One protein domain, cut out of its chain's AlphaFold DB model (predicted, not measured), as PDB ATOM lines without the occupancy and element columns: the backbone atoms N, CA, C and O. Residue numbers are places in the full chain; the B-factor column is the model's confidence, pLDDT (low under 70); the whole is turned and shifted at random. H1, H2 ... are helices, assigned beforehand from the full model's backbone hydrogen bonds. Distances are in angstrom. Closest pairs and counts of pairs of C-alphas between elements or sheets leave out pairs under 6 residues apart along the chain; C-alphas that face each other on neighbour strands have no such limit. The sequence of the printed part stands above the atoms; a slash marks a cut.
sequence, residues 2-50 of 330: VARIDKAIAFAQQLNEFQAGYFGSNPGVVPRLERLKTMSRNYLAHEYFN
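Overview. This is residues 2 to 50 of the 330 residues of the protein "MethyTransf_Reg domain-containing protein" of Skermanella aerolata (UniProt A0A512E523). Long helix H1 runs out, short H2 sits at the turn, and H3 runs back beside H1; H4 then packs on residues 2 to 5 of H1 at the other end. The printed part has 49 residues with four named helices, H1 to H4 in order, and no named strand: all helix. It is only just compact, close to loose, with a radius of gyration of the C-alphas of 11.2 A, and elongated, spanning 30 by 19 by 18 A.

Along the chain. H1, residues 2 to 17, begins at C-alpha 2 (127.814, 101.757, 243.271) and is 22.7 A long. H2 is residues 21 to 25, 6.3 A; H3 is residues 29 to 38, 15.1 A. H4, residues 41 to 48, 10.1 A, ends at C-alpha 48 (138.154, 104.559, 249.590).

Arrangement. H1 touches H3 with residues 9 to 16 alone, opposite ways at a shallow tilt of 32 degrees, only just short of steep; the closest C-alphas, of Ile 9 and Lys 37, are 7.2 A apart. H1 touches H4 with residues 2 to 5 alone, at a steep tilt of 65 degrees; the closest C-alphas, of Val 2 and Arg 41, are 6.2 A apart. H2 and H4 are apart. Every O i to N i+4 pair is within hydrogen-bond range in H1, H2 and H4, and 5 of 6 in H3.

Size, cuts and confidence. The C-alphas farthest apart, of Gly 21 and Asn 42, are 30.1 A apart. The printed part has no cut, its three links are tight, and no printed residue is under 70 in pLDDT.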
ATOM      1  N   VAL A   2     127.557 103.213 243.409       89.69
ATOM      2  CA  VAL A   2     127.814 101.757 243.271       89.69
ATOM      3  C   VAL A   2     128.481 101.361 241.943       89.69
ATOM      4  O   VAL A   2     129.609 100.889 241.952       89.69
ATOM      5  N   ALA A   3     127.873 101.693 240.798       92.38
ATOM      6  CA  ALA A   3     128.433 101.348 239.486       92.38
ATOM      7  C   ALA A   3     129.832 101.940 239.206       92.38
ATOM      8  O   ALA A   3     130.569 101.404 238.384       92.38
ATOM      9  N   ARG A   4     130.215 103.053 239.852       92.62
ATOM     10  CA  ARG A   4     131.574 103.616 239.729       92.62
ATOM     11  C   ARG A   4     132.578 102.797 240.541       92.62
ATOM     12  O   ARG A   4     133.683 102.583 240.059       92.62
ATOM     13  N   ILE A   5     132.177 102.326 241.723       94.62
ATOM     14  CA  ILE A   5     132.995 101.464 242.587       94.62
ATOM     15  C   ILE A   5     133.264 100.136 241.885       94.62
ATOM     16  O   ILE A   5     134.421  99.752 241.741       94.62
ATOM     17  N   ASP A   6     132.219  99.477 241.376       94.88
ATOM     18  CA  ASP A   6     132.378  98.185 240.701       94.88
ATOM     19  C   ASP A   6     133.269  98.311 239.455       94.88
ATOM     20  O   ASP A   6     134.151  97.481 239.241       94.88
ATOM     21  N   LYS A   7     133.122  99.394 238.673       95.75
ATOM     22  CA  LYS A   7     134.009  99.683 237.533       95.75
ATOM     23  C   LYS A   7     135.463  99.903 237.953       95.75
ATOM     24  O   LYS A   7     136.355  99.400 237.280       95.75
ATOM     25  N   ALA A   8     135.714 100.639 239.036       95.44
ATOM     26  CA  ALA A   8     137.070 100.879 239.529       95.44
ATOM     27  C   ALA A   8     137.742  99.580 240.002       95.44
ATOM     28  O   ALA A   8     138.898  99.326 239.674       95.44
ATOM     29  N   ILE A   9     136.998  98.729 240.714       95.31
ATOM     30  CA  ILE A   9     137.474  97.415 241.158       95.31
ATOM     31  C   ILE A   9     137.763  96.508 239.955       95.31
ATOM     32  O   ILE A   9     138.824  95.889 239.909       95.31
ATOM     33  N   ALA A  10     136.859  96.446 238.972       96.06
ATOM     34  CA  ALA A  10     137.063  95.663 237.752       96.06
ATOM     35  C   ALA A  10     138.278  96.155 236.951       96.06
ATOM     36  O   ALA A  10     139.071  95.354 236.467       96.06
ATOM     37  N   PHE A  11     138.478  97.472 236.865       96.75
ATOM     38  CA  PHE A  11     139.647  98.043 236.203       96.75
ATOM     39  C   PHE A  11     140.958  97.675 236.916       96.75
ATOM     40  O   PHE A  11     141.915  97.264 236.268       96.75
ATOM     41  N   ALA A  12     141.001  97.741 238.252       96.12
ATOM     42  CA  ALA A  12     142.169  97.303 239.017       96.12
ATOM     43  C   ALA A  12     142.472  95.803 238.826       96.12
ATOM     44  O   ALA A  12     143.639  95.423 238.760       96.12
ATOM     45  N   GLN A  13     141.441  94.959 238.693       95.44
ATOM     46  CA  GLN A  13     141.613  93.536 238.369       95.44
ATOM     47  C   GLN A  13     142.222  93.348 236.985       95.44
ATOM     48  O   GLN A  13     143.188  92.610 236.850       95.44
ATOM     49  N   GLN A  14     141.714  94.067 235.986       96.94
ATOM     50  CA  GLN A  14     142.244  94.009 234.629       96.94
ATOM     51  C   GLN A  14     143.735  94.381 234.585       96.94
ATOM     52  O   GLN A  14     144.520  93.728 233.905       96.94
ATOM     53  N   LEU A  15     144.155  95.395 235.353       96.19
ATOM     54  CA  LEU A  15     145.574  95.751 235.469       96.19
ATOM     55  C   LEU A  15     146.417  94.619 236.079       96.19
ATOM     56  O   LEU A  15     147.544  94.396 235.638       96.19
ATOM     57  N   ASN A  16     145.882  93.900 237.070       95.31
ATOM     58  CA  ASN A  16     146.540  92.728 237.647       95.31
ATOM     59  C   ASN A  16     146.623  91.564 236.641       95.31
ATOM     60  O   ASN A  16     147.681  90.963 236.482       95.31
ATOM     61  N   GLU A  17     145.535  91.280 235.919       95.75
ATOM     62  CA  GLU A  17     145.473  90.241 234.879       95.75
ATOM     63  C   GLU A  17     146.454  90.509 233.734       95.75
ATOM     64  O   GLU A  17     147.075  89.588 233.212       95.75
ATOM     65  N   PHE A  18     146.650  91.781 233.382       96.44
ATOM     66  CA  PHE A  18     147.627  92.210 232.380       96.44
ATOM     67  C   PHE A  18     149.052  92.327 232.929       96.44
ATOM     68  O   PHE A  18     149.932  92.841 232.241       96.44
ATOM     69  N   GLN A  19     149.292  91.848 234.154       93.44
ATOM     70  CA  GLN A  19     150.607  91.809 234.789       93.44
ATOM     71  C   GLN A  19     151.275  93.190 234.852       93.44
ATOM     72  O   GLN A  19     152.488  93.321 234.667       93.44
ATOM     73  N   ALA A  20     150.490  94.241 235.123       96.44
ATOM     74  CA  ALA A  20     151.045  95.571 235.338       96.44
ATOM     75  C   ALA A  20     152.116  95.517 236.443       96.44
ATOM     76  O   ALA A  20     151.878  94.978 237.527       96.44
ATOM     77  N   GLY A  21     153.292  96.104 236.181       96.44
ATOM     78  CA  GLY A  21     154.487  95.933 237.020       96.44
ATOM     79  C   GLY A  21     154.288  96.251 238.508       96.44
ATOM     80  O   GLY A  21     154.904  95.611 239.355       96.44
ATOM     81  N   TYR A  22     153.363  97.160 238.843       96.31
ATOM     82  CA  TYR A  22     152.993  97.473 240.227       96.31
ATOM     83  C   TYR A  22     152.563  96.237 241.034       96.31
ATOM     84  O   TYR A  22     153.011  96.080 242.168       96.31
ATOM     85  N   PHE A  23     151.743  95.349 240.460       94.25
ATOM     86  CA  PHE A  23     151.278  94.135 241.141       94.25
ATOM     87  C   PHE A  23     152.402  93.109 241.317       94.25
ATOM     88  O   PHE A  23     152.440  92.418 242.332       94.25
ATOM     89  N   GLY A  24     153.357  93.063 240.381       92.38
ATOM     90  CA  GLY A  24     154.563  92.243 240.507       92.38
ATOM     91  C   GLY A  24     155.483  92.715 241.638       92.38
ATOM     92  O   GLY A  24     155.988  91.897 242.402       92.38
ATOM     93  N   SER A  25     155.663  94.030 241.791       96.38
ATOM     94  CA  SER A  25     156.475  94.611 242.872       96.38
ATOM     95  C   SER A  25     155.758  94.661 244.227       96.38
ATOM     96  O   SER A  25     156.421  94.779 245.254       96.38
ATOM     97  N   ASN A  26     154.423  94.570 244.251       94.69
ATOM     98  CA  ASN A  26     153.602  94.676 245.461       94.69
ATOM     99  C   ASN A  26     152.612  93.502 245.566       94.69
ATOM    100  O   ASN A  26     151.393  93.710 245.530       94.69
ATOM    101  N   PRO A  27     153.096  92.258 245.732       90.50
ATOM    102  CA  PRO A  27     152.244  91.067 245.696       90.50
ATOM    103  C   PRO A  27     151.152  91.067 246.779       90.50
ATOM    104  O   PRO A  27     150.070  90.517 246.574       90.50
ATOM    105  N   GLY A  28     151.382  91.753 247.907       90.38
ATOM    106  CA  GLY A  28     150.394  91.916 248.982       90.38
ATOM    107  C   GLY A  28     149.129  92.696 248.586       90.38
ATOM    108  O   GLY A  28     148.127  92.635 249.299       90.38
ATOM    109  N   VAL A  29     149.129  93.401 247.449       92.94
ATOM    110  CA  VAL A  29     147.951  94.134 246.957       92.94
ATOM    111  C   VAL A  29     146.899  93.188 246.376       92.94
ATOM    112  O   VAL A  29     145.708  93.470 246.499       92.94
ATOM    113  N   VAL A  30     147.297  92.052 245.793       93.81
ATOM    114  CA  VAL A  30     146.354  91.132 245.133       93.81
ATOM    115  C   VAL A  30     145.321  90.572 246.122       93.81
ATOM    116  O   VAL A  30     144.127  90.763 245.885       93.81
ATOM    117  N   PRO A  31     145.704  89.996 247.282       94.50
ATOM    118  CA  PRO A  31     144.724  89.541 248.272       94.50
ATOM    119  C   PRO A  31     143.845  90.673 248.815       94.50
ATOM    120  O   PRO A  31     142.667  90.466 249.114       94.50
ATOM    121  N   ARG A  32     144.392  91.894 248.926       91.50
ATOM    122  CA  ARG A  32     143.628  93.073 249.352       91.50
ATOM    123  C   ARG A  32     142.557  93.426 248.323       91.50
ATOM    124  O   ARG A  32     141.417  93.656 248.714       91.50
ATOM    125  N   LEU A  33     142.891  93.412 247.034       94.12
ATOM    126  CA  LEU A  33     141.935  93.644 245.952       94.12
ATOM    127  C   LEU A  33     140.821  92.593 245.950       94.12
ATOM    128  O   LEU A  33     139.655  92.965 245.838       94.12
ATOM    129  N   GLU A  34     141.148  91.310 246.139       94.38
ATOM    130  CA  GLU A  34     140.145  90.243 246.275       94.38
ATOM    131  C   GLU A  34     139.206  90.484 247.459       94.38
ATOM    132  O   GLU A  34     137.985  90.393 247.313       94.38
ATOM    133  N   ARG A  35     139.753  90.891 248.610       93.50
ATOM    134  CA  ARG A  35     138.949  91.237 249.785       93.50
ATOM    135  C   ARG A  35     138.003  92.406 249.513       93.50
ATOM    136  O   ARG A  35     136.853  92.346 249.932       93.50
ATOM    137  N   LEU A  36     138.431  93.446 248.794       93.75
ATOM    138  CA  LEU A  36     137.562  94.592 248.490       93.75
ATOM    139  C   LEU A  36     136.297  94.177 247.720       93.75
ATOM    140  O   LEU A  36     135.244  94.775 247.926       93.75
ATOM    141  N   LYS A  37     136.348  93.123 246.891       91.94
ATOM    142  CA  LYS A  37     135.187  92.649 246.108       91.94
ATOM    143  C   LYS A  37     134.025  92.176 246.986       91.94
ATOM    144  O   LYS A  37     132.861  92.314 246.594       91.94
ATOM    145  N   THR A  38     134.339  91.620 248.156       93.81
ATOM    146  CA  THR A  38     133.357  91.026 249.074       93.81
ATOM    147  C   THR A  38     132.758  92.045 250.041       93.81
ATOM    148  O   THR A  38     131.760  91.756 250.699       93.81
ATOM    149  N   MET A  39     133.324  93.253 250.120       93.56
ATOM    150  CA  MET A  39     132.872  94.280 251.054       93.56
ATOM    151  C   MET A  39     131.603  94.997 250.569       93.56
ATOM    152  O   MET A  39     131.288  95.074 249.374       93.56
ATOM    153  N   SER A  40     130.874  95.571 251.527       92.81
ATOM    154  CA  SER A  40     129.725  96.433 251.249       92.81
ATOM    155  C   SER A  40     130.154  97.654 250.443       92.81
ATOM    156  O   SER A  40     131.133  98.324 250.770       92.81
ATOM    157  N   ARG A  41     129.377  98.003 249.417       93.56
ATOM    158  CA  ARG A  41     129.657  99.187 248.592       93.56
ATOM    159  C   ARG A  41     129.544 100.480 249.394       93.56
ATOM    160  O   ARG A  41     130.265 101.424 249.094       93.56
ATOM    161  N   ASN A  42     128.704 100.504 250.430       92.50
ATOM    162  CA  ASN A  42     128.609 101.645 251.342       92.50
ATOM    163  C   ASN A  42     129.908 101.821 252.133       92.50
ATOM    164  O   ASN A  42     130.413 102.934 252.232       92.50
ATOM    165  N   TYR A  43     130.483 100.717 252.621       90.50
ATOM    166  CA  TYR A  43     131.777 100.740 253.301       90.50
ATOM    167  C   TYR A  43     132.884 101.209 252.357       90.50
ATOM    168  O   TYR A  43     133.649 102.101 252.697       90.50
ATOM    169  N   LEU A  44     132.946 100.657 251.140       93.44
ATOM    170  CA  LEU A  44     133.973 101.044 250.173       93.44
ATOM    171  C   LEU A  44     133.875 102.514 249.777       93.44
ATOM    172  O   LEU A  44     134.903 103.164 249.638       93.44
ATOM    173  N   ALA A  45     132.657 103.033 249.605       92.94
ATOM    174  CA  ALA A  45     132.442 104.446 249.327       92.94
ATOM    175  C   ALA A  45     132.972 105.326 250.467       92.94
ATOM    176  O   ALA A  45     133.698 106.277 250.200       92.94
ATOM    177  N   HIS A  46     132.624 104.973 251.711       89.88
ATOM    178  CA  HIS A  46     133.044 105.681 252.919       89.88
ATOM    179  C   HIS A  46     134.558 105.626 253.137       89.88
ATOM    180  O   HIS A  46     135.142 106.606 253.575       89.88
ATOM    181  N   GLU A  47     135.191 104.492 252.847       88.62
ATOM    182  CA  GLU A  47     136.612 104.297 253.116       88.62
ATOM    183  C   GLU A  47     137.483 104.820 251.965       88.62
ATOM    184  O   GLU A  47     138.358 105.646 252.182       88.62
ATOM    185  N   TYR A  48     137.225 104.398 250.721       88.81
ATOM    186  CA  TYR A  48     138.154 104.559 249.590       88.81
ATOM    187  C   TYR A  48     137.805 105.643 248.581       88.81
ATOM    188  O   TYR A  48     138.668 106.028 247.796       88.81
ATOM    189  N   PHE A  49     136.569 106.140 248.569       89.31
ATOM    190  CA  PHE A  49     136.122 107.122 247.573       89.31
ATOM    191  C   PHE A  49     135.968 108.524 248.171       89.31
ATOM    192  O   PHE A  49     135.176 109.334 247.684       89.31
ATOM    193  N   ASN A  50     136.759 108.816 249.205       87.06
ATOM    194  CA  ASN A  50     136.919 110.155 249.750       87.06
ATOM    195  C   ASN A  50     137.691 111.040 248.766       87.06
ATOM    196  O   ASN A  50     138.610 110.582 248.089       87.06
TER     197      ASN A  50